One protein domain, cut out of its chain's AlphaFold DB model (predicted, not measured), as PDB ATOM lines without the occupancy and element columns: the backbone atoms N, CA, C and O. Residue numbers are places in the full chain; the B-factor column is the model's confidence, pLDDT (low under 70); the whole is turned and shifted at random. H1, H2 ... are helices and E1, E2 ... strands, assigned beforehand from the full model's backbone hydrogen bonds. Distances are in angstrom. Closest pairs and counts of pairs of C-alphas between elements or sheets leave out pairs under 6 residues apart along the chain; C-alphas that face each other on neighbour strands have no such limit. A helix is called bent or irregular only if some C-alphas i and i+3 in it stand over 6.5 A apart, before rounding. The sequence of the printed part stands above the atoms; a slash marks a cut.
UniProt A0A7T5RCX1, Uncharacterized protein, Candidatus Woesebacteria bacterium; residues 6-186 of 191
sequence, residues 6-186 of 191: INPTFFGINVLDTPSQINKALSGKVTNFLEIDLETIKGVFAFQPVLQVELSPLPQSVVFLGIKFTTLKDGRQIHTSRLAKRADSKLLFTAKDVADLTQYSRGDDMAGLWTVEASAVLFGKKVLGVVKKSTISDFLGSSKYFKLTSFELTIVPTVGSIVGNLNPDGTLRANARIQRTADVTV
ATOM      1  N   ILE A   6     124.545 186.779 115.900       85.56
ATOM      2  CA  ILE A   6     125.613 185.981 116.502       85.56
ATOM      3  C   ILE A   6     125.228 184.527 116.295       85.56
ATOM      4  O   ILE A   6     124.271 184.062 116.907       85.56
ATOM      5  N   ASN A   7     125.965 183.828 115.443       85.50
ATOM      6  CA  ASN A   7     125.689 182.440 115.103       85.50
ATOM      7  C   ASN A   7     126.718 181.546 115.805       85.50
ATOM      8  O   ASN A   7     127.890 181.567 115.419       85.50
ATOM      9  N   PRO A   8     126.340 180.775 116.838       84.38
ATOM     10  CA  PRO A   8     127.192 179.712 117.354       84.38
ATOM     11  C   PRO A   8     127.498 178.718 116.230       84.38
ATOM     12  O   PRO A   8     126.598 178.159 115.615       84.38
ATOM     13  N   THR A   9     128.781 178.527 115.948       81.31
ATOM     14  CA  THR A   9     129.277 177.570 114.941       81.31
ATOM     15  C   THR A   9     129.919 176.345 115.571       81.31
ATOM     16  O   THR A   9     130.138 175.353 114.890       81.31
ATOM     17  N   PHE A  10     130.249 176.428 116.860       81.88
ATOM     18  CA  PHE A  10     130.793 175.344 117.666       81.88
ATOM     19  C   PHE A  10     130.532 175.651 119.132       81.88
ATOM     20  O   PHE A  10     130.802 176.779 119.548       81.88
ATOM     21  N   PHE A  11     130.090 174.681 119.926       80.75
ATOM     22  CA  PHE A  11     130.000 174.867 121.369       80.75
ATOM     23  C   PHE A  11     130.196 173.550 122.102       80.75
ATOM     24  O   PHE A  11     129.309 172.713 122.063       80.75
ATOM     25  N   GLY A  12     131.330 173.393 122.786       79.25
ATOM     26  CA  GLY A  12     131.696 172.155 123.469       79.25
ATOM     27  C   GLY A  12     132.671 172.361 124.616       79.25
ATOM     28  O   GLY A  12     132.734 173.441 125.209       79.25
ATOM     29  N   ILE A  13     133.446 171.319 124.914       79.69
ATOM     30  CA  ILE A  13     134.432 171.303 125.996       79.69
ATOM     31  C   ILE A  13     135.779 170.759 125.526       79.69
ATOM     32  O   ILE A  13     135.850 169.806 124.759       79.69
ATOM     33  N   ASN A  14     136.853 171.329 126.062       79.69
ATOM     34  CA  ASN A  14     138.118 170.618 126.160       79.69
ATOM     35  C   ASN A  14     138.071 169.738 127.408       79.69
ATOM     36  O   ASN A  14     137.667 170.210 128.473       79.69
ATOM     37  N   VAL A  15     138.519 168.496 127.283       75.25
ATOM     38  CA  VAL A  15     138.697 167.576 128.409       75.25
ATOM     39  C   VAL A  15     140.144 167.666 128.869       75.25
ATOM     40  O   VAL A  15     141.048 167.767 128.037       75.25
ATOM     41  N   LEU A  16     140.374 167.666 130.180       70.88
ATOM     42  CA  LEU A  16     141.707 167.805 130.747       70.88
ATOM     43  C   LEU A  16     142.092 166.612 131.634       70.88
ATOM     44  O   LEU A  16     141.309 166.178 132.483       70.88
ATOM     45  N   ASP A  17     143.332 166.143 131.458       63.94
ATOM     46  CA  ASP A  17     143.967 165.090 132.273       63.94
ATOM     47  C   ASP A  17     144.395 165.611 133.648       63.94
ATOM     48  O   ASP A  17     144.507 164.875 134.620       63.94
ATOM     49  N   THR A  18     144.660 166.911 133.734       63.59
ATOM     50  CA  THR A  18     144.931 167.657 134.966       63.59
ATOM     51  C   THR A  18     144.340 169.056 134.802       63.59
ATOM     52  O   THR A  18     144.108 169.462 133.667       63.59
ATOM     53  N   PRO A  19     144.152 169.867 135.859       57.72
ATOM     54  CA  PRO A  19     143.579 171.211 135.714       57.72
ATOM     55  C   PRO A  19     144.289 172.142 134.707       57.72
ATOM     56  O   PRO A  19     143.738 173.178 134.344       57.72
ATOM     57  N   SER A  20     145.500 171.802 134.248       65.44
ATOM     58  CA  SER A  20     146.294 172.591 133.300       65.44
ATOM     59  C   SER A  20     146.603 171.902 131.962       65.44
ATOM     60  O   SER A  20     147.164 172.557 131.081       65.44
ATOM     61  N   GLN A  21     146.259 170.622 131.765       70.06
ATOM     62  CA  GLN A  21     146.633 169.871 130.556       70.06
ATOM     63  C   GLN A  21     145.422 169.334 129.801       70.06
ATOM     64  O   GLN A  21     144.731 168.441 130.276       70.06
ATOM     65  N   ILE A  22     145.213 169.846 128.586       69.56
ATOM     66  CA  ILE A  22     144.172 169.366 127.673       69.56
ATOM     67  C   ILE A  22     144.547 167.981 127.150       69.56
ATOM     68  O   ILE A  22     145.579 167.821 126.489       69.56
ATOM     69  N   ASN A  23     143.656 167.016 127.343       68.69
ATOM     70  CA  ASN A  23     143.734 165.745 126.656       68.69
ATOM     71  C   ASN A  23     143.114 165.875 125.264       68.69
ATOM     72  O   ASN A  23     141.896 165.958 125.094       68.69
ATOM     73  N   LYS A  24     143.969 165.886 124.240       66.56
ATOM     74  CA  LYS A  24     143.545 166.039 122.841       66.56
ATOM     75  C   LYS A  24     142.756 164.846 122.307       66.56
ATOM     76  O   LYS A  24     141.948 165.045 121.410       66.56
ATOM     77  N   ALA A  25     143.002 163.642 122.822       60.38
ATOM     78  CA  ALA A  25     142.279 162.441 122.405       60.38
ATOM     79  C   ALA A  25     140.839 162.438 122.940       60.38
ATOM     80  O   ALA A  25     139.949 161.873 122.319       60.38
ATOM     81  N   LEU A  26     140.635 163.098 124.080       57.50
ATOM     82  CA  LEU A  26     139.369 163.152 124.808       57.50
ATOM     83  C   LEU A  26     138.584 164.447 124.564       57.50
ATOM     84  O   LEU A  26     137.403 164.539 124.885       57.50
ATOM     85  N   SER A  27     139.240 165.474 124.023       65.38
ATOM     86  CA  SER A  27     138.600 166.747 123.701       65.38
ATOM     87  C   SER A  27     137.677 166.574 122.499       65.38
ATOM     88  O   SER A  27     138.123 166.495 121.354       65.38
ATOM     89  N   GLY A  28     136.377 166.510 122.773       59.94
ATOM     90  CA  GLY A  28     135.341 166.365 121.763       59.94
ATOM     91  C   GLY A  28     135.003 167.680 121.067       59.94
ATOM     92  O   GLY A  28     135.005 168.760 121.664       59.94
ATOM     93  N   LYS A  29     134.650 167.582 119.781       55.72
ATOM     94  CA  LYS A  29     133.998 168.674 119.067       55.72
ATOM     95  C   LYS A  29     132.480 168.542 119.189       55.72
ATOM     96  O   LYS A  29     131.891 167.733 118.490       55.72
ATOM     97  N   VAL A  30     131.852 169.369 120.019       51.16
ATOM     98  CA  VAL A  30     130.390 169.449 120.081       51.16
ATOM     99  C   VAL A  30     129.916 170.487 119.050       51.16
ATOM    100  O   VAL A  30     130.012 171.704 119.229       51.16
ATOM    101  N   THR A  31     129.478 169.986 117.902       42.19
ATOM    102  CA  THR A  31     128.783 170.756 116.864       42.19
ATOM    103  C   THR A  31     127.492 170.034 116.563       42.19
ATOM    104  O   THR A  31     127.575 168.883 116.159       42.19
ATOM    105  N   ASN A  32     126.362 170.724 116.750       37.47
ATOM    106  CA  ASN A  32     125.039 170.395 116.217       37.47
ATOM    107  C   ASN A  32     124.746 168.883 116.091       37.47
ATOM    108  O   ASN A  32     125.086 168.273 115.080       37.47
ATOM    109  N   PHE A  33     124.020 168.339 117.075       35.72
ATOM    110  CA  PHE A  33     123.304 167.050 117.003       35.72
ATOM    111  C   PHE A  33     124.152 165.774 116.939       35.72
ATOM    112  O   PHE A  33     123.635 164.706 116.621       35.72
ATOM    113  N   LEU A  34     125.438 165.842 117.271       34.72
ATOM    114  CA  LEU A  34     126.211 164.639 117.555       34.72
ATOM    115  C   LEU A  34     126.258 164.454 119.064       34.72
ATOM    116  O   LEU A  34     127.060 165.085 119.753       34.72
ATOM    117  N   GLU A  35     125.350 163.605 119.546       37.31
ATOM    118  CA  GLU A  35     125.518 162.854 120.782       37.31
ATOM    119  C   GLU A  35     126.945 162.308 120.748       37.31
ATOM    120  O   GLU A  35     127.294 161.473 119.907       37.31
ATOM    121  N   ILE A  36     127.829 162.899 121.554       37.94
ATOM    122  CA  ILE A  36     129.156 162.331 121.678       37.94
ATOM    123  C   ILE A  36     128.963 161.198 122.663       37.94
ATOM    124  O   ILE A  36     129.029 161.406 123.878       37.94
ATOM    125  N   ASP A  37     128.715 160.009 122.116       39.88
ATOM    126  CA  ASP A  37     128.911 158.777 122.855       39.88
ATOM    127  C   ASP A  37     130.416 158.642 123.093       39.88
ATOM    128  O   ASP A  37     131.186 158.042 122.341       39.88
ATOM    129  N   LEU A  38     130.864 159.371 124.109       43.50
ATOM    130  CA  LEU A  38     132.165 159.241 124.723       43.50
ATOM    131  C   LEU A  38     132.150 157.916 125.484       43.50
ATOM    132  O   LEU A  38     132.237 157.927 126.712       43.50
ATOM    133  N   GLU A  39     131.980 156.793 124.779       37.62
ATOM    134  CA  GLU A  39     132.007 155.462 125.368       37.62
ATOM    135  C   GLU A  39     133.322 155.326 126.149       37.62
ATOM    136  O   GLU A  39     134.398 155.054 125.619       37.62
ATOM    137  N   THR A  40     133.219 155.518 127.463       45.41
ATOM    138  CA  THR A  40     134.245 155.269 128.476       45.41
ATOM    139  C   THR A  40     135.531 156.100 128.362       45.41
ATOM    140  O   THR A  40     136.644 155.566 128.308       45.41
ATOM    141  N   ILE A  41     135.433 157.431 128.449       45.66
ATOM    142  CA  ILE A  41     136.607 158.217 128.854       45.66
ATOM    143  C   ILE A  41     136.857 158.019 130.349       45.66
ATOM    144  O   ILE A  41     136.355 158.773 131.176       45.66
ATOM    145  N   LYS A  42     137.685 157.033 130.692       48.28
ATOM    146  CA  LYS A  42     138.193 156.864 132.056       48.28
ATOM    147  C   LYS A  42     139.228 157.945 132.355       48.28
ATOM    148  O   LYS A  42     140.237 158.042 131.660       48.28
ATOM    149  N   GLY A  43     139.021 158.702 133.431       52.19
ATOM    150  CA  GLY A  43     140.035 159.626 133.957       52.19
ATOM    151  C   GLY A  43     139.873 161.079 133.518       52.19
ATOM    152  O   GLY A  43     140.868 161.781 133.386       52.19
ATOM    153  N   VAL A  44     138.642 161.556 133.318       60.56
ATOM    154  CA  VAL A  44     138.402 163.002 133.203       60.56
ATOM    155  C   VAL A  44     138.558 163.657 134.572       60.56
ATOM    156  O   VAL A  44     137.806 163.357 135.499       60.56
ATOM    157  N   PHE A  45     139.518 164.573 134.697       64.69
ATOM    158  CA  PHE A  45     139.750 165.315 135.940       64.69
ATOM    159  C   PHE A  45     139.133 166.705 135.898       64.69
ATOM    160  O   PHE A  45     138.795 167.253 136.943       64.69
ATOM    161  N   ALA A  46     138.987 167.288 134.710       74.31
ATOM    162  CA  ALA A  46     138.390 168.599 134.554       74.31
ATOM    163  C   ALA A  46     137.909 168.833 133.113       74.31
ATOM    164  O   ALA A  46     138.364 168.164 132.181       74.31
ATOM    165  N   PHE A  47     137.026 169.813 132.911       78.69
ATOM    166  CA  PHE A  47     136.639 170.264 131.572       78.69
ATOM    167  C   PHE A  47     136.601 171.791 131.446       78.69
ATOM    168  O   PHE A  47     136.318 172.514 132.402       78.69
ATOM    169  N   GLN A  48     136.866 172.298 130.244       85.44
ATOM    170  CA  GLN A  48     136.918 173.728 129.937       85.44
ATOM    171  C   GLN A  48     135.977 174.059 128.769       85.44
ATOM    172  O   GLN A  48     136.220 173.593 127.655       85.44
ATOM    173  N   PRO A  49     134.933 174.881 128.978       88.00
ATOM    174  CA  PRO A  49     134.025 175.300 127.912       88.00
ATOM    175  C   PRO A  49     134.710 176.054 126.765       88.00
ATOM    176  O   PRO A  49     135.578 176.910 126.984       88.00
ATOM    177  N   VAL A  50     134.264 175.785 125.538       88.25
ATOM    178  CA  VAL A  50     134.753 176.409 124.303       88.25
ATOM    179  C   VAL A  50     133.587 176.737 123.375       88.25
ATOM    180  O   VAL A  50     132.777 175.871 123.072       88.25
ATOM    181  N   LEU A  51     133.531 177.967 122.864       89.44
ATOM    182  CA  LEU A  51     132.511 178.440 121.924       89.44
ATOM    183  C   LEU A  51     133.167 179.124 120.729       89.44
ATOM    184  O   LEU A  51     133.934 180.069 120.905       89.44
ATOM    185  N   GLN A  52     132.807 178.720 119.517       89.56
ATOM    186  CA  GLN A  52     133.105 179.470 118.303       89.56
ATOM    187  C   GLN A  52     131.831 180.127 117.786       89.56
ATOM    188  O   GLN A  52     130.801 179.471 117.636       89.56
ATOM    189  N   VAL A  53     131.909 181.405 117.451       89.19
ATOM    190  CA  VAL A  53     130.795 182.161 116.873       89.19
ATOM    191  C   VAL A  53     131.207 182.821 115.572       89.19
ATOM    192  O   VAL A  53     132.365 183.215 115.405       89.19
ATOM    193  N   GLU A  54     130.236 182.989 114.688       89.06
ATOM    194  CA  GLU A  54     130.339 183.835 113.507       89.06
ATOM    195  C   GLU A  54     129.382 185.024 113.633       89.06
ATOM    196  O   GLU A  54     128.242 184.887 114.084       89.06
ATOM    197  N   LEU A  55     129.873 186.212 113.280       86.19
ATOM    198  CA  LEU A  55     129.121 187.464 113.333       86.19
ATOM    199  C   LEU A  55     128.709 187.870 111.919       86.19
ATOM    200  O   LEU A  55     129.571 188.041 111.056       86.19
ATOM    201  N   SER A  56     127.408 188.046 111.677       81.94
ATOM    202  CA  SER A  56     126.919 188.472 110.362       81.94
ATOM    203  C   SER A  56     125.648 189.329 110.434       81.94
ATOM    204  O   SER A  56     124.685 188.927 111.088       81.94
ATOM    205  N   PRO A  57     125.604 190.491 109.750       74.62
ATOM    206  CA  PRO A  57     126.757 191.185 109.158       74.62
ATOM    207  C   PRO A  57     127.727 191.661 110.253       74.62
ATOM    208  O   PRO A  57     127.415 191.535 111.427       74.62
ATOM    209  N   LEU A  58     128.893 192.210 109.906       70.00
ATOM    210  CA  LEU A  58     129.792 192.888 110.855       70.00
ATOM    211  C   LEU A  58     129.490 194.396 110.862       70.00
ATOM    212  O   LEU A  58     129.980 195.112 109.984       70.00
ATOM    213  N   PRO A  59     128.704 194.937 111.814       64.81
ATOM    214  CA  PRO A  59     128.563 196.374 111.934       64.81
ATOM    215  C   PRO A  59     129.916 196.969 112.306       64.81
ATOM    216  O   PRO A  59     130.517 196.565 113.301       64.81
ATOM    217  N   GLN A  60     130.343 198.020 111.603       64.19
ATOM    218  CA  GLN A  60     131.517 198.814 112.000       64.19
ATOM    219  C   GLN A  60     131.401 199.384 113.432       64.19
ATOM    220  O   GLN A  60     132.388 199.832 114.016       64.19
ATOM    221  N   SER A  61     130.188 199.406 113.996       66.38
ATOM    222  CA  SER A  61     129.874 199.941 115.319       66.38
ATOM    223  C   SER A  61     130.131 198.968 116.474       66.38
ATOM    224  O   SER A  61     130.339 199.442 117.599       66.38
ATOM    225  N   VAL A  62     130.145 197.649 116.234       64.25
ATOM    226  CA  VAL A  62     130.433 196.641 117.265       64.25
ATOM    227  C   VAL A  62     131.931 196.426 117.344       64.25
ATOM    228  O   VAL A  62     132.577 196.071 116.365       64.25
ATOM    229  N   VAL A  63     132.491 196.654 118.528       72.88
ATOM    230  CA  VAL A  63     133.943 196.575 118.726       72.88
ATOM    231  C   VAL A  63     134.310 195.354 119.543       72.88
ATOM    232  O   VAL A  63     135.381 194.803 119.322       72.88
ATOM    233  N   PHE A  64     133.438 194.895 120.442       80.12
ATOM    234  CA  PHE A  64     133.704 193.712 121.254       80.12
ATOM    235  C   PHE A  64     132.459 192.849 121.434       80.12
ATOM    236  O   PHE A  64     131.348 193.356 121.605       80.12
ATOM    237  N   LEU A  65     132.694 191.542 121.460       87.50
ATOM    238  CA  LEU A  65     131.745 190.532 121.896       87.50
ATOM    239  C   LEU A  65     132.213 189.980 123.244       87.50
ATOM    240  O   LEU A  65     133.338 189.484 123.361       87.50
ATOM    241  N   GLY A  66     131.350 190.085 124.251       90.38
ATOM    242  CA  GLY A  66     131.517 189.432 125.540       90.38
ATOM    243  C   GLY A  66     130.794 188.088 125.563       90.38
ATOM    244  O   GLY A  66     129.631 188.022 125.178       90.38
ATOM    245  N   ILE A  67     131.455 187.045 126.062       93.00
ATOM    246  CA  ILE A  67     130.868 185.728 126.330       93.00
ATOM    247  C   ILE A  67     130.960 185.433 127.825       93.00
ATOM    248  O   ILE A  67     131.991 185.676 128.459       93.00
ATOM    249  N   LYS A  68     129.869 184.910 128.380       94.56
ATOM    250  CA  LYS A  68     129.792 184.352 129.727       94.56
ATOM    251  C   LYS A  68     129.497 182.861 129.605       94.56
ATOM    252  O   LYS A  68     128.448 182.499 129.078       94.56
ATOM    253  N   PHE A  69     130.401 182.035 130.115       93.38
ATOM    254  CA  PHE A  69     130.164 180.614 130.338       93.38
ATOM    255  C   PHE A  69     129.666 180.414 131.761       93.38
ATOM    256  O   PHE A  69     130.309 180.894 132.693       93.38
ATOM    257  N   THR A  70     128.548 179.719 131.923       92.56
ATOM    258  CA  THR A  70     128.009 179.335 133.234       92.56
ATOM    259  C   THR A  70     127.947 177.819 133.289       92.56
ATOM    260  O   THR A  70     127.316 177.212 132.428       92.56
ATOM    261  N   THR A  71     128.606 177.218 134.276       89.81
ATOM    262  CA  THR A  71     128.551 175.774 134.517       89.81
ATOM    263  C   THR A  71     127.657 175.514 135.719       89.81
ATOM    264  O   THR A  71     127.890 176.060 136.805       89.81
ATOM    265  N   LEU A  72     126.643 174.687 135.512       89.38
ATOM    266  CA  LEU A  72     125.663 174.271 136.505       89.38
ATOM    267  C   LEU A  72     125.846 172.777 136.782       89.38
ATOM    268  O   LEU A  72     126.105 172.019 135.851       89.38
ATOM    269  N   LYS A  73     125.670 172.364 138.034       86.06
ATOM    270  CA  LYS A  73     125.522 170.964 138.435       86.06
ATOM    271  C   LYS A  73     124.171 170.796 139.110       86.06
ATOM    272  O   LYS A  73     123.899 171.493 140.087       86.06
ATOM    273  N   ASP A  74     123.329 169.917 138.582       85.25
ATOM    274  CA  ASP A  74     121.975 169.663 139.083       85.25
ATOM    275  C   ASP A  74     121.188 170.982 139.280       85.25
ATOM    276  O   ASP A  74     120.542 171.224 140.300       85.25
ATOM    277  N   GLY A  75     121.341 171.909 138.323       86.25
ATOM    278  CA  GLY A  75     120.739 173.249 138.346       86.25
ATOM    279  C   GLY A  75     121.419 174.283 139.259       86.25
ATOM    280  O   GLY A  75     121.024 175.449 139.258       86.25
ATOM    281  N   ARG A  76     122.453 173.916 140.026       86.94
ATOM    282  CA  ARG A  76     123.199 174.834 140.905       86.94
ATOM    283  C   ARG A  76     124.443 175.377 140.218       86.94
ATOM    284  O   ARG A  76     125.235 174.620 139.670       86.94
ATOM    285  N   GLN A  77     124.655 176.691 140.282       89.62
ATOM    286  CA  GLN A  77     125.828 177.324 139.676       89.62
ATOM    287  C   GLN A  77     127.106 176.943 140.420       89.62
ATOM    288  O   GLN A  77     127.261 177.258 141.597       89.62
ATOM    289  N   ILE A  78     128.036 176.320 139.698       84.94
ATOM    290  CA  ILE A  78     129.350 175.930 140.214       84.94
ATOM    291  C   ILE A  78     130.413 176.927 139.771       84.94
ATOM    292  O   ILE A  78     131.256 177.344 140.561       84.94
ATOM    293  N   HIS A  79     130.369 177.330 138.501       86.44
ATOM    294  CA  HIS A  79     131.420 178.151 137.923       86.44
ATOM    295  C   HIS A  79     130.882 179.181 136.926       86.44
ATOM    296  O   HIS A  79     129.862 178.972 136.267       86.44
ATOM    297  N   THR A  80     131.565 180.321 136.801       90.19
ATOM    298  CA  THR A  80     131.270 181.315 135.764       90.19
ATOM    299  C   THR A  80     132.538 181.976 135.252       90.19
ATOM    300  O   THR A  80     133.189 182.713 135.989       90.19
ATOM    301  N   SER A  81     132.810 181.816 133.957       91.62
ATOM    302  CA  SER A  81     133.932 182.475 133.284       91.62
ATOM    303  C   SER A  81     133.424 183.544 132.322       91.62
ATOM    304  O   SER A  81     132.440 183.341 131.606       91.62
ATOM    305  N   ARG A  82     134.081 184.708 132.300       91.69
ATOM    306  CA  ARG A  82     133.715 185.843 131.438       91.69
ATOM    307  C   ARG A  82     134.900 186.273 130.595       91.69
ATOM    308  O   ARG A  82     136.015 186.448 131.085       91.69
ATOM    309  N   LEU A  83     134.642 186.470 129.314       90.50
ATOM    310  CA  LEU A  83     135.645 186.800 128.314       90.50
ATOM    311  C   LEU A  83     135.096 187.884 127.405       90.50
ATOM    312  O   LEU A  83     133.901 187.919 127.129       90.50
ATOM    313  N   ALA A  84     135.977 188.721 126.881       88.75
ATOM    314  CA  ALA A  84     135.641 189.620 125.792       88.75
ATOM    315  C   ALA A  84     136.738 189.569 124.738       88.75
ATOM    316  O   ALA A  84     137.927 189.562 125.065       88.75
ATOM    317  N   LYS A  85     136.330 189.535 123.473       87.38
ATOM    318  CA  LYS A  85     137.230 189.632 122.324       87.38
ATOM    319  C   LYS A  85     136.768 190.749 121.413       87.38
ATOM    320  O   LYS A  85     135.581 191.078 121.375       87.38
ATOM    321  N   ARG A  86     137.723 191.349 120.700       84.19
ATOM    322  CA  ARG A  86     137.402 192.297 119.637       84.19
ATOM    323  C   ARG A  86     136.525 191.581 118.612       84.19
ATOM    324  O   ARG A  86     136.802 190.430 118.299       84.19
ATOM    325  N   ALA A  87     135.468 192.239 118.151       82.00
ATOM    326  CA  ALA A  87     134.561 191.671 117.171       82.00
ATOM    327  C   ALA A  87     135.297 191.438 115.845       82.00
ATOM    328  O   ALA A  87     135.914 192.356 115.305       82.00
ATOM    329  N   ASP A  88     135.223 190.205 115.362       81.44
ATOM    330  CA  ASP A  88     135.697 189.746 114.062       81.44
ATOM    331  C   ASP A  88     134.616 188.815 113.492       81.44
ATOM    332  O   ASP A  88     133.732 188.358 114.222       81.44
ATOM    333  N   SER A  89     134.674 188.551 112.193       82.62
ATOM    334  CA  SER A  89     133.789 187.646 111.455       82.62
ATOM    335  C   SER A  89     133.650 186.290 112.134       82.62
ATOM    336  O   SER A  89     132.561 185.724 112.147       82.62
ATOM    337  N   LYS A  90     134.736 185.803 112.741       87.75
ATOM    338  CA  LYS A  90     134.825 184.501 113.389       87.75
ATOM    339  C   LYS A  90     135.653 184.594 114.661       87.75
ATOM    340  O   LYS A  90     136.787 185.070 114.648       87.75
ATOM    341  N   LEU A  91     135.095 184.132 115.773       89.81
ATOM    342  CA  LEU A  91     135.713 184.246 117.091       89.81
ATOM    343  C   LEU A  91     135.646 182.922 117.835       89.81
ATOM    344  O   LEU A  91     134.588 182.311 117.911       89.81
ATOM    345  N   LEU A  92     136.763 182.527 118.444       91.00
ATOM    346  CA  LEU A  92     136.848 181.392 119.360       91.00
ATOM    347  C   LEU A  92     136.979 181.900 120.797       91.00
ATOM    348  O   LEU A  92     137.863 182.706 121.079       91.00
ATOM    349  N   PHE A  93     136.155 181.422 121.713       91.38
ATOM    350  CA  PHE A  93     136.203 181.708 123.142       91.38
ATOM    351  C   PHE A  93     136.500 180.420 123.896       91.38
ATOM    352  O   PHE A  93     135.834 179.417 123.680       91.38
ATOM    353  N   THR A  94     137.466 180.473 124.803       90.31
ATOM    354  CA  THR A  94     137.855 179.357 125.665       90.31
ATOM    355  C   THR A  94     137.814 179.875 127.090       90.31
ATOM    356  O   THR A  94     138.480 180.876 127.375       90.31
ATOM    357  N   ALA A  95     136.990 179.265 127.946       88.81
ATOM    358  CA  ALA A  95     136.872 179.640 129.354       88.81
ATOM    359  C   ALA A  95     138.261 179.683 130.002       88.81
ATOM    360  O   ALA A  95     139.075 178.801 129.757       88.81
ATOM    361  N   LYS A  96     138.570 180.711 130.798       82.19
ATOM    362  CA  LYS A  96     139.859 180.743 131.518       82.19
ATOM    363  C   LYS A  96     139.895 179.706 132.626       82.19
ATOM    364  O   LYS A  96     140.933 179.119 132.897       82.19
ATOM    365  N   ASP A  97     138.742 179.521 133.234       75.62
ATOM    366  CA  ASP A  97     138.554 178.652 134.364       75.62
ATOM    367  C   ASP A  97     138.100 177.275 133.894       75.62
ATOM    368  O   ASP A  97     137.396 177.131 132.888       75.62
ATOM    369  N   VAL A  98     138.514 176.269 134.650       76.81
ATOM    370  CA  VAL A  98     138.246 174.866 134.368       76.81
ATOM    371  C   VAL A  98     137.294 174.344 135.438       76.81
ATOM    372  O   VAL A  98     137.483 174.614 136.625       76.81
ATOM    373  N   ALA A  99     136.259 173.610 135.031       77.25
ATOM    374  CA  ALA A  99     135.420 172.865 135.959       77.25
ATOM    375  C   ALA A  99     136.218 171.653 136.453       77.25
ATOM    376  O   ALA A  99     136.305 170.638 135.765       77.25
ATOM    377  N   ASP A 100     136.860 171.812 137.609       75.00
ATOM    378  CA  ASP A 100     137.666 170.784 138.262       75.00
ATOM    379  C   ASP A 100     136.760 169.733 138.921       75.00
ATOM    380  O   ASP A 100     136.083 170.000 139.918       75.00
ATOM    381  N   LEU A 101     136.747 168.531 138.349       70.38
ATOM    382  CA  LEU A 101     135.972 167.396 138.840       70.38
ATOM    383  C   LEU A 101     136.671 166.679 140.003       70.38
ATOM    384  O   LEU A 101     136.029 165.917 140.724       70.38
ATOM    385  N   THR A 102     137.961 166.939 140.249       63.34
ATOM    386  CA  THR A 102     138.714 166.271 141.324       63.34
ATOM    387  C   THR A 102     138.169 166.591 142.708       63.34
ATOM    388  O   THR A 102     138.217 165.745 143.603       63.34
ATOM    389  N   GLN A 103     137.569 167.769 142.879       60.72
ATOM    390  CA  GLN A 103     136.899 168.169 144.118       60.72
ATOM    391  C   GLN A 103     135.677 167.295 144.432       60.72
ATOM    392  O   GLN A 103     135.302 167.162 145.593       60.72
ATOM    393  N   TYR A 104     135.117 166.642 143.415       60.88
ATOM    394  CA  TYR A 104     133.947 165.774 143.501       60.88
ATOM    395  C   TYR A 104     134.315 164.279 143.475       60.88
ATOM    396  O   TYR A 104     133.443 163.417 143.494       60.88
ATOM    397  N   SER A 105     135.614 163.950 143.475       51.12
ATOM    398  CA  SER A 105     136.128 162.568 143.429       51.12
ATOM    399  C   SER A 105     135.821 161.729 144.679       51.12
ATOM    400  O   SER A 105     136.043 160.513 144.688       51.12
ATOM    401  N   ARG A 106     135.319 162.350 145.756       50.62
ATOM    402  CA  ARG A 106     134.853 161.655 146.960       50.62
ATOM    403  C   ARG A 106     133.346 161.419 146.859       50.62
ATOM    404  O   ARG A 106     132.586 162.369 146.784       50.62
ATOM    405  N   GLY A 107     132.922 160.158 146.938       51.69
ATOM    406  CA  GLY A 107     131.498 159.810 146.912       51.69
ATOM    407  C   GLY A 107     130.888 159.856 145.508       51.69
ATOM    408  O   GLY A 107     131.596 159.643 144.522       51.69
ATOM    409  N   ASP A 108     129.576 160.075 145.451       55.25
ATOM    410  CA  ASP A 108     128.790 160.196 144.212       55.25
ATOM    411  C   ASP A 108     128.570 161.677 143.839       55.25
ATOM    412  O   ASP A 108     127.780 162.004 142.960       55.25
ATOM    413  N   ASP A 109     129.307 162.591 144.482       62.47
ATOM    414  CA  ASP A 109     129.141 164.041 144.345       62.47
ATOM    415  C   ASP A 109     129.513 164.566 142.957       62.47
ATOM    416  O   ASP A 109     129.108 165.667 142.598       62.47
ATOM    417  N   MET A 110     130.269 163.796 142.173       66.56
ATOM    418  CA  MET A 110     130.606 164.100 140.779       66.56
ATOM    419  C   MET A 110     129.484 163.717 139.815       66.56
ATOM    420  O   MET A 110     129.351 164.328 138.752       66.56
ATOM    421  N   ALA A 111     128.690 162.717 140.203       69.56
ATOM    422  CA  ALA A 111     127.610 162.182 139.403       69.56
ATOM    423  C   ALA A 111     126.509 163.223 139.211       69.56
ATOM    424  O   ALA A 111     126.251 164.042 140.102       69.56
ATOM    425  N   GLY A 112     125.836 163.152 138.071       74.38
ATOM    426  CA  GLY A 112     124.628 163.924 137.814       74.38
ATOM    427  C   GLY A 112     124.694 164.732 136.533       74.38
ATOM    428  O   GLY A 112     125.570 164.537 135.682       74.38
ATOM    429  N   LEU A 113     123.725 165.633 136.408       81.19
ATOM    430  CA  LEU A 113     123.544 166.447 135.221       81.19
ATOM    431  C   LEU A 113     124.347 167.734 135.360       81.19
ATOM    432  O   LEU A 113     124.152 168.530 136.281       81.19
ATOM    433  N   TRP A 114     125.231 167.960 134.408       84.19
ATOM    434  CA  TRP A 114     126.002 169.178 134.272       84.19
ATOM    435  C   TRP A 114     125.506 169.939 133.053       84.19
ATOM    436  O   TRP A 114     125.414 169.393 131.961       84.19
ATOM    437  N   THR A 115     125.213 171.221 133.217       87.31
ATOM    438  CA  THR A 115     124.779 172.080 132.111       87.31
ATOM    439  C   THR A 115     125.822 173.159 131.897       87.31
ATOM    440  O   THR A 115     126.230 173.838 132.845       87.31
ATOM    441  N   VAL A 116     126.246 173.351 130.652       87.94
ATOM    442  CA  VAL A 116     127.123 174.457 130.271       87.94
ATOM    443  C   VAL A 116     126.329 175.419 129.407       87.94
ATOM    444  O   VAL A 116     125.865 175.073 128.324       87.94
ATOM    445  N   GLU A 117     126.186 176.653 129.877       91.38
ATOM    446  CA  GLU A 117     125.486 177.711 129.158       91.38
ATOM    447  C   GLU A 117     126.466 178.755 128.633       91.38
ATOM    448  O   GLU A 117     127.274 179.304 129.387       91.38
ATOM    449  N   ALA A 118     126.344 179.093 127.352       91.19
ATOM    450  CA  ALA A 118     126.993 180.252 126.766       91.19
ATOM    451  C   ALA A 118     125.978 181.384 126.610       91.19
ATOM    452  O   ALA A 118     124.927 181.239 125.987       91.19
ATOM    453  N   SER A 119     126.305 182.548 127.159       93.44
ATOM    454  CA  SER A 119     125.538 183.780 126.974       93.44
ATOM    455  C   SER A 119     126.416 184.866 126.364       93.44
ATOM    456  O   SER A 119     127.619 184.908 126.630       93.44
ATOM    457  N   ALA A 120     125.827 185.780 125.596       91.75
ATOM    458  CA  ALA A 120     126.534 186.869 124.932       91.75
ATOM    459  C   ALA A 120     126.063 188.256 125.356       91.75
ATOM    460  O   ALA A 120     124.951 188.454 125.839       91.75
ATOM    461  N   VAL A 121     126.945 189.226 125.136       90.19
ATOM    462  CA  VAL A 121     126.658 190.657 125.200       90.19
ATOM    463  C   VAL A 121     127.508 191.382 124.158       90.19
ATOM    464  O   VAL A 121     128.668 191.037 123.927       90.19
ATOM    465  N   LEU A 122     126.933 192.392 123.514       86.50
ATOM    466  CA  LEU A 122     127.596 193.174 122.476       86.50
ATOM    467  C   LEU A 122     127.944 194.561 122.998       86.50
ATOM    468  O   LEU A 122     127.101 195.244 123.579       86.50
ATOM    469  N   PHE A 123     129.172 195.001 122.732       81.12
ATOM    470  CA  PHE A 123     129.630 196.329 123.116       81.12
ATOM    471  C   PHE A 123     129.976 197.168 121.890       81.12
ATOM    472  O   PHE A 123     130.851 196.834 121.081       81.12
ATOM    473  N   GLY A 124     129.293 198.306 121.782       75.06
ATOM    474  CA  GLY A 124     129.595 199.321 120.785       75.06
ATOM    475  C   GLY A 124     130.843 200.138 121.134       75.06
ATOM    476  O   GLY A 124     131.220 200.273 122.302       75.06
ATOM    477  N   LYS A 125     131.448 200.761 120.117       66.94
ATOM    478  CA  LYS A 125     132.673 201.584 120.226       66.94
ATOM    479  C   LYS A 125     132.629 202.640 121.338       66.94
ATOM    480  O   LYS A 125     133.624 202.847 122.027       66.94
ATOM    481  N   LYS A 126     131.477 203.295 121.517       63.97
ATOM    482  CA  LYS A 126     131.299 204.381 122.495       63.97
ATOM    483  C   LYS A 126     131.373 203.906 123.947       63.97
ATOM    484  O   LYS A 126     131.828 204.661 124.790       63.97
ATOM    485  N   VAL A 127     130.959 202.671 124.232       66.69
ATOM    486  CA  VAL A 127     130.887 202.162 125.609       66.69
ATOM    487  C   VAL A 127     132.284 201.837 126.135       66.69
ATOM    488  O   VAL A 127     132.635 202.230 127.238       66.69
ATOM    489  N   LEU A 128     133.134 201.207 125.318       60.75
ATOM    490  CA  LEU A 128     134.475 200.787 125.746       60.75
ATOM    491  C   LEU A 128     135.554 201.864 125.613       60.75
ATOM    492  O   LEU A 128     136.572 201.762 126.286       60.75
ATOM    493  N   GLY A 129     135.327 202.925 124.830       60.53
ATOM    494  CA  GLY A 129     136.200 204.107 124.850       60.53
ATOM    495  C   GLY A 129     136.278 204.783 126.227       60.53
ATOM    496  O   GLY A 129     137.224 205.518 126.493       60.53
ATOM    497  N   VAL A 130     135.310 204.505 127.106       64.62
ATOM    498  CA  VAL A 130     135.214 205.058 128.466       64.62
ATOM    499  C   VAL A 130     135.638 204.032 129.535       64.62
ATOM    500  O   VAL A 130     135.986 204.409 130.652       64.62
ATOM    501  N   VAL A 131     135.665 202.733 129.208       67.44
ATOM    502  CA  VAL A 131     136.020 201.665 130.160       67.44
ATOM    503  C   VAL A 131     137.538 201.488 130.196       67.44
ATOM    504  O   VAL A 131     138.164 201.070 129.221       67.44
ATOM    505  N   LYS A 132     138.149 201.779 131.348       72.62
ATOM    506  CA  LYS A 132     139.580 201.536 131.574       72.62
ATOM    507  C   LYS A 132     139.859 200.031 131.562       72.62
ATOM    508  O   LYS A 132     139.055 199.242 132.046       72.62
ATOM    509  N   LYS A 133     141.040 199.618 131.081       71.31
ATOM    510  CA  LYS A 133     141.433 198.192 131.046       71.31
ATOM    511  C   LYS A 133     141.285 197.491 132.404       71.31
ATOM    512  O   LYS A 133     140.876 196.337 132.438       71.31
ATOM    513  N   SER A 134     141.572 198.196 133.500       74.00
ATOM    514  CA  SER A 134     141.467 197.679 134.869       74.00
ATOM    515  C   SER A 134     140.036 197.368 135.314       74.00
ATOM    516  O   SER A 134     139.866 196.561 136.216       74.00
ATOM    517  N   THR A 135     139.015 197.958 134.684       77.69
ATOM    518  CA  THR A 135     137.601 197.799 135.069       77.69
ATOM    519  C   THR A 135     136.810 196.949 134.074       77.69
ATOM    520  O   THR A 135     135.598 196.814 134.207       77.69
ATOM    521  N   ILE A 136     137.465 196.370 133.057       77.38
ATOM    522  CA  ILE A 136     136.794 195.512 132.065       77.38
ATOM    523  C   ILE A 136     136.154 194.297 132.747       77.38
ATOM    524  O   ILE A 136     135.050 193.916 132.374       77.38
ATOM    525  N   SER A 137     136.814 193.705 133.748       77.69
ATOM    526  CA  SER A 137     136.258 192.566 134.488       77.69
ATOM    527  C   SER A 137     134.949 192.934 135.191       77.69
ATOM    528  O   SER A 137     133.945 192.246 135.011       77.69
ATOM    529  N   ASP A 138     134.932 194.058 135.911       81.31
ATOM    530  CA  ASP A 138     133.747 194.546 136.630       81.31
ATOM    531  C   ASP A 138     132.618 194.888 135.659       81.31
ATOM    532  O   ASP A 138     131.466 194.508 135.862       81.31
ATOM    533  N   PHE A 139     132.972 195.534 134.549       83.06
ATOM    534  CA  PHE A 139     132.042 195.892 133.488       83.06
ATOM    535  C   PHE A 139     131.394 194.658 132.836       83.06
ATOM    536  O   PHE A 139     130.185 194.638 132.594       83.06
ATOM    537  N   LEU A 140     132.164 193.591 132.595       85.06
ATOM    538  CA  LEU A 140     131.618 192.297 132.169       85.06
ATOM    539  C   LEU A 140     130.759 191.666 133.273       85.06
ATOM    540  O   LEU A 140     129.743 191.047 132.976       85.06
ATOM    541  N   GLY A 141     131.129 191.829 134.543       85.19
ATOM    542  CA  GLY A 141     130.361 191.348 135.692       85.19
ATOM    543  C   GLY A 141     128.959 191.957 135.789       85.19
ATOM    544  O   GLY A 141     128.003 191.226 136.044       85.19
ATOM    545  N   SER A 142     128.829 193.260 135.528       85.62
ATOM    546  CA  SER A 142     127.571 194.015 135.626       85.62
ATOM    547  C   SER A 142     126.728 194.028 134.344       85.62
ATOM    548  O   SER A 142     125.649 194.619 134.316       85.62
ATOM    549  N   SER A 143     127.221 193.437 133.256       87.81
ATOM    550  CA  SER A 143     126.537 193.455 131.960       87.81
ATOM    551  C   SER A 143     125.352 192.486 131.914       87.81
ATOM    552  O   SER A 143     125.406 191.382 132.458       87.81
ATOM    553  N   LYS A 144     124.284 192.864 131.199       89.00
ATOM    554  CA  LYS A 144     123.155 191.966 130.920       89.00
ATOM    555  C   LYS A 144     123.479 191.102 129.701       89.00
ATOM    556  O   LYS A 144     123.614 191.619 128.596       89.00
ATOM    557  N   TYR A 145     123.590 189.795 129.918       92.38
ATOM    558  CA  TYR A 145     123.823 188.819 128.857       92.38
ATOM    559  C   TYR A 145     122.504 188.195 128.396       92.38
ATOM    560  O   TYR A 145     121.598 188.000 129.206       92.38
ATOM    561  N   PHE A 146     122.424 187.835 127.118       89.44
ATOM    562  CA  PHE A 146     121.367 186.984 126.574       89.44
ATOM    563  C   PHE A 146     121.914 185.579 126.317       89.44
ATOM    564  O   PHE A 146     123.065 185.431 125.899       89.44
ATOM    565  N   LYS A 147     121.118 184.541 126.591       90.19
ATOM    566  CA  LYS A 147     121.509 183.147 126.341       90.19
ATOM    567  C   LYS A 147     121.688 182.935 124.833       90.19
ATOM    568  O   LYS A 147     120.832 183.348 124.057       90.19
ATOM    569  N   LEU A 148     122.811 182.338 124.434       87.44
ATOM    570  CA  LEU A 148     123.078 181.946 123.048       87.44
ATOM    571  C   LEU A 148     122.746 180.476 122.821       87.44
ATOM    572  O   LEU A 148     122.063 180.136 121.866       87.44
ATOM    573  N   THR A 149     123.293 179.609 123.667       86.44
ATOM    574  CA  THR A 149     123.195 178.156 123.526       86.44
ATOM    575  C   THR A 149     123.552 177.491 124.858       86.44
ATOM    576  O   THR A 149     124.161 178.113 125.737       86.44
ATOM    577  N   SER A 150     123.137 176.244 125.030       86.19
ATOM    578  CA  SER A 150     123.478 175.390 126.165       86.19
ATOM    579  C   SER A 150     123.637 173.952 125.691       86.19
ATOM    580  O   SER A 150     123.003 173.567 124.714       86.19
ATOM    581  N   PHE A 151     124.434 173.167 126.403       76.81
ATOM    582  CA  PHE A 151     124.399 171.712 126.298       76.81
ATOM    583  C   PHE A 151     124.467 171.079 127.681       76.81
ATOM    584  O   PHE A 151     124.837 171.730 128.667       76.81
ATOM    585  N   GLU A 152     124.109 169.805 127.722       79.12
ATOM    586  CA  GLU A 152     124.123 168.981 128.914       79.12
ATOM    587  C   GLU A 152     125.216 167.913 128.817       79.12
ATOM    588  O   GLU A 152     125.675 167.516 127.746       79.12
ATOM    589  N   LEU A 153     125.699 167.512 129.980       73.62
ATOM    590  CA  LEU A 153     126.739 166.529 130.215       73.62
ATOM    591  C   LEU A 153     126.227 165.665 131.359       73.62
ATOM    592  O   LEU A 153     125.970 166.183 132.444       73.62
ATOM    593  N   THR A 154     126.103 164.365 131.156       72.00
ATOM    594  CA  THR A 154     125.816 163.442 132.249       72.00
ATOM    595  C   THR A 154     127.124 162.806 132.685       72.00
ATOM    596  O   THR A 154     127.764 162.079 131.929       72.00
ATOM    597  N   ILE A 155     127.551 163.092 133.911       70.56
ATOM    598  CA  ILE A 155     128.753 162.470 134.470       70.56
ATOM    599  C   ILE A 155     128.316 161.287 135.322       70.56
ATOM    600  O   ILE A 155     127.491 161.439 136.225       70.56
ATOM    601  N   VAL A 156     128.873 160.114 135.037       64.75
ATOM    602  CA  VAL A 156     128.616 158.878 135.775       64.75
ATOM    603  C   VAL A 156     129.919 158.450 136.453       64.75
ATOM    604  O   VAL A 156     130.968 158.377 135.812       64.75
ATOM    605  N   PRO A 157     129.918 158.198 137.771       57.81
ATOM    606  CA  PRO A 157     131.124 157.777 138.456       57.81
ATOM    607  C   PRO A 157     131.455 156.344 138.046       57.81
ATOM    608  O   PRO A 157     130.624 155.444 138.166       57.81
ATOM    609  N   THR A 158     132.701 156.109 137.646       55.28
ATOM    610  CA  THR A 158     133.259 154.763 137.571       55.28
ATOM    611  C   THR A 158     134.159 154.514 138.764       55.28
ATOM    612  O   THR A 158     135.037 155.302 139.124       55.28
ATOM    613  N   VAL A 159     133.976 153.365 139.405       53.28
ATOM    614  CA  VAL A 159     134.970 152.886 140.359       53.28
ATOM    615  C   VAL A 159     136.204 152.497 139.547       53.28
ATOM    616  O   VAL A 159     136.221 151.465 138.880       53.28
ATOM    617  N   GLY A 160     137.219 153.359 139.561       52.03
ATOM    618  CA  GLY A 160     138.544 153.019 139.069       52.03
ATOM    619  C   GLY A 160     139.210 151.980 139.975       52.03
ATOM    620  O   GLY A 160     138.644 151.511 140.968       52.03
ATOM    621  N   SER A 161     140.429 151.584 139.617       50.06
ATOM    622  CA  SER A 161     141.198 150.596 140.373       50.06
ATOM    623  C   SER A 161     141.354 150.990 141.849       50.06
ATOM    624  O   SER A 161     141.523 152.152 142.220       50.06
ATOM    625  N   ILE A 162     141.319 149.988 142.726       51.03
ATOM    626  CA  ILE A 162     141.670 150.167 144.134       51.03
ATOM    627  C   ILE A 162     143.181 150.415 144.191       51.03
ATOM    628  O   ILE A 162     143.971 149.543 143.832       51.03
ATOM    629  N   VAL A 163     143.592 151.601 144.638       45.47
ATOM    630  CA  VAL A 163     145.002 151.939 144.851       45.47
ATOM    631  C   VAL A 163     145.346 151.664 146.310       45.47
ATOM    632  O   VAL A 163     145.062 152.439 147.225       45.47
ATOM    633  N   GLY A 164     145.953 150.503 146.521       49.97
ATOM    634  CA  GLY A 164     146.387 150.001 147.818       49.97
ATOM    635  C   GLY A 164     146.338 148.480 147.841       49.97
ATOM    636  O   GLY A 164     145.546 147.869 147.129       49.97
ATOM    637  N   ASN A 165     147.191 147.858 148.656       55.84
ATOM    638  CA  ASN A 165     147.176 146.406 148.804       55.84
ATOM    639  C   ASN A 165     145.816 145.972 149.360       55.84
ATOM    640  O   ASN A 165     145.409 146.428 150.429       55.84
ATOM    641  N   LEU A 166     145.133 145.077 148.652       60.09
ATOM    642  CA  LEU A 166     144.042 144.308 149.233       60.09
ATOM    643  C   LEU A 166     144.610 143.401 150.333       60.09
ATOM    644  O   LEU A 166     145.813 143.099 150.395       60.09
ATOM    645  N   ASN A 167     143.762 142.993 151.262       64.19
ATOM    646  CA  ASN A 167     144.062 141.823 152.065       64.19
ATOM    647  C   ASN A 167     144.090 140.582 151.150       64.19
ATOM    648  O   ASN A 167     143.473 140.593 150.082       64.19
ATOM    649  N   PRO A 168     144.795 139.505 151.539       61.50
ATOM    650  CA  PRO A 168     144.794 138.252 150.777       61.50
ATOM    651  C   PRO A 168     143.392 137.660 150.548       61.50
ATOM    652  O   PRO A 168     143.202 136.901 149.607       61.50
ATOM    653  N   ASP A 169     142.418 138.025 151.387       67.50
ATOM    654  CA  ASP A 169     141.005 137.634 151.298       67.50
ATOM    655  C   ASP A 169     140.161 138.533 150.365       67.50
ATOM    656  O   ASP A 169     138.948 138.361 150.270       67.50
ATOM    657  N   GLY A 170     140.780 139.505 149.686       51.25
ATOM    658  CA  GLY A 170     140.110 140.436 148.774       51.25
ATOM    659  C   GLY A 170     139.454 141.648 149.446       51.25
ATOM    660  O   GLY A 170     138.930 142.511 148.742       51.25
ATOM    661  N   THR A 171     139.503 141.772 150.775       69.00
ATOM    662  CA  THR A 171     138.955 142.938 151.489       69.00
ATOM    663  C   THR A 171     139.890 144.155 151.434       69.00
ATOM    664  O   THR A 171     141.111 144.040 151.278       69.00
ATOM    665  N   LEU A 172     139.325 145.360 151.560       59.53
ATOM    666  CA  LEU A 172     140.087 146.613 151.575       59.53
ATOM    667  C   LEU A 172     140.901 146.742 152.873       59.53
ATOM    668  O   LEU A 172     140.343 146.731 153.969       59.53
ATOM    669  N   ARG A 173     142.224 146.936 152.761       67.56
ATOM    670  CA  ARG A 173     143.052 147.337 153.913       67.56
ATOM    671  C   ARG A 173     142.629 148.719 154.413       67.56
ATOM    672  O   ARG A 173     142.253 149.569 153.615       67.56
ATOM    673  N   ALA A 174     142.814 148.987 155.707       59.69
ATOM    674  CA  ALA A 174     142.447 150.256 156.355       59.69
ATOM    675  C   ALA A 174     143.039 151.527 155.696       59.69
ATOM    676  O   ALA A 174     142.499 152.614 155.873       59.69
ATOM    677  N   ASN A 175     144.111 151.390 154.904       55.91
ATOM    678  CA  ASN A 175     144.758 152.486 154.171       55.91
ATOM    679  C   ASN A 175     144.586 152.400 152.642       55.91
ATOM    680  O   ASN A 175     145.176 153.206 151.919       55.91
ATOM    681  N   ALA A 176     143.836 151.418 152.132       48.56
ATOM    682  CA  ALA A 176     143.551 151.309 150.708       48.56
ATOM    683  C   ALA A 176     142.649 152.473 150.284       48.56
ATOM    684  O   ALA A 176     141.622 152.743 150.908       48.56
ATOM    685  N   ARG A 177     143.041 153.182 149.225       49.94
ATOM    686  CA  ARG A 177     142.241 154.262 148.651       49.94
ATOM    687  C   ARG A 177     141.577 153.739 147.392       49.94
ATOM    688  O   ARG A 177     142.243 153.257 146.483       49.94
ATOM    689  N   ILE A 178     140.259 153.852 147.319       49.44
ATOM    690  CA  ILE A 178     139.556 153.626 146.058       49.44
ATOM    691  C   ILE A 178     139.845 154.843 145.182       49.44
ATOM    692  O   ILE A 178     139.424 155.951 145.523       49.44
ATOM    693  N   GLN A 179     140.578 154.660 144.083       50.69
ATOM    694  CA  GLN A 179     140.706 155.712 143.084       50.69
ATOM    695  C   GLN A 179     139.441 155.667 142.229       50.69
ATOM    696  O   GLN A 179     139.294 154.811 141.367       50.69
ATOM    697  N   ARG A 180     138.488 156.556 142.510       47.69
ATOM    698  CA  ARG A 180     137.303 156.723 141.664       47.69
ATOM    699  C   ARG A 180     137.688 157.560 140.443       47.69
ATOM    700  O   ARG A 180     138.352 158.586 140.589       47.69
ATOM    701  N   THR A 181     137.311 157.099 139.258       50.97
ATOM    702  CA  THR A 181     137.445 157.833 137.995       50.97
ATOM    703  C   THR A 181     136.072 158.343 137.563       50.97
ATOM    704  O   THR A 181     135.043 157.901 138.069       50.97
ATOM    705  N   ALA A 182     136.040 159.321 136.665       48.56
ATOM    706  CA  ALA A 182     134.805 159.769 136.035       48.56
ATOM    707  C   ALA A 182     134.692 159.133 134.660       48.56
ATOM    708  O   ALA A 182     135.674 159.207 133.919       48.56
ATOM    709  N   ASP A 183     133.518 158.600 134.333       53.69
ATOM    710  CA  ASP A 183     133.087 158.435 132.952       53.69
ATOM    711  C   ASP A 183     132.154 159.612 132.635       53.69
ATOM    712  O   ASP A 183     131.248 159.951 133.401       53.69
ATOM    713  N   VAL A 184     132.409 160.297 131.525       49.12
ATOM    714  CA  VAL A 184     131.623 161.462 131.109       49.12
ATOM    715  C   VAL A 184     130.871 161.096 129.844       49.12
ATOM    716  O   VAL A 184     131.499 160.904 128.809       49.12
ATOM    717  N   THR A 185     129.544 161.052 129.915       51.09
ATOM    718  CA  THR A 185     128.671 160.913 128.746       51.09
ATOM    719  C   THR A 185     128.134 162.295 128.380       51.09
ATOM    720  O   THR A 185     127.510 162.970 129.199       51.09
ATOM    721  N   VAL A 186     128.378 162.765 127.156       48.47
ATOM    722  CA  VAL A 186     127.837 164.052 126.690       48.47
ATOM    723  C   VAL A 186     126.559 163.786 125.907       48.47
ATOM    724  O   VAL A 186     126.613 163.377 124.751       48.47
TER     725      VAL A 186
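This is residues 6 to 186 of the 191 residues of an uncharacterized protein of Candidatus Woesebacteria bacterium (UniProt A0A7T5RCX1). The model is a long two-sheet sandwich: a curled sheet of five strands, E4 E3 E6 E7 E8, is partly covered by a smaller sheet, E1 E2 E5. The hairpin E7 and E8 with its loop, residues 164 to 176, runs to one end of the long axis, and the short helix H1 lies toward the other, with H2 over E4 and E3. The printed part has 181 residues, in the order E1 E2 E3 E4 E5 E6 H1 H2 E7 E8; both sheets are antiparallel and the class is mostly strand. It is a loose rod, 73 by 35 by 27 A, with a radius of gyration of the C-alphas of 19.8 A.

In the larger sheet, E4 is residues 76 to 86, 31.0 A, E3 residues 62 to 73, 33.6 A, and E6 residues 112 to 124, 39.6 A. E7, residues 146 to 163, is the longest strand at 46.1 A, and E8, residues 177 to 185, ends with C-alpha 185 at (128.671, 160.913, 128.746). In the smaller sheet, E1 is residues 6 to 18, 32.4 A, starting at C-alpha 6 (125.613, 185.981, 116.502); E2 is residues 46 to 56, 33.3 A, and E5 residues 90 to 94. H1 is residues 125 to 128 and H2 residues 133 to 141. H2 is irregular: C-alphas 134 and 137 are 7.3 A apart.

The larger sheet is twisted, with edge strands E4 and E8; E7 bends by 57 degrees at residue 149. Within hydrogen-bond range across the neighbour pairs are N 69 of E3 and O 81 of E4 at 2.8 A, N 117 of E6 and O 70 of E3 at 2.8 A, N 114 of E6 and O 153 of E7 at 2.7 A, and N 156 of E7 and O 183 of E8 at 2.9 A. The two sheets form a sandwich, two sheets face to face: the parts that face each other are 8.1 A centre to centre, and the strands of the one stand at 26 degrees to those of the other; the closest C-alphas of E2 and E3 are those of Pro 49 and Phe 69, 7.0 A apart. There N 12 and O 50 of E1 and E2 are 2.9 A apart, and N 93 and O 51 of E5 and E2 2.7 A. H2 is on the larger sheet at a height of 9.6 A, slantwise to the strands; H1 only grazes that sheet. In H2, 3 of 5 O i to N i+4 pairs are within hydrogen-bond range; H1 is too short for such a pair.

The farthest C-alphas, those of Lys 126 and Asp 169, are 73.3 A apart. The printed part has no cut. The links E1 to E2, E5 to E6 and E7 to E8 are long. The mean pLDDT of the printed part is 71.5, with residues 22 to 45 and 156 to 186 among those under 70.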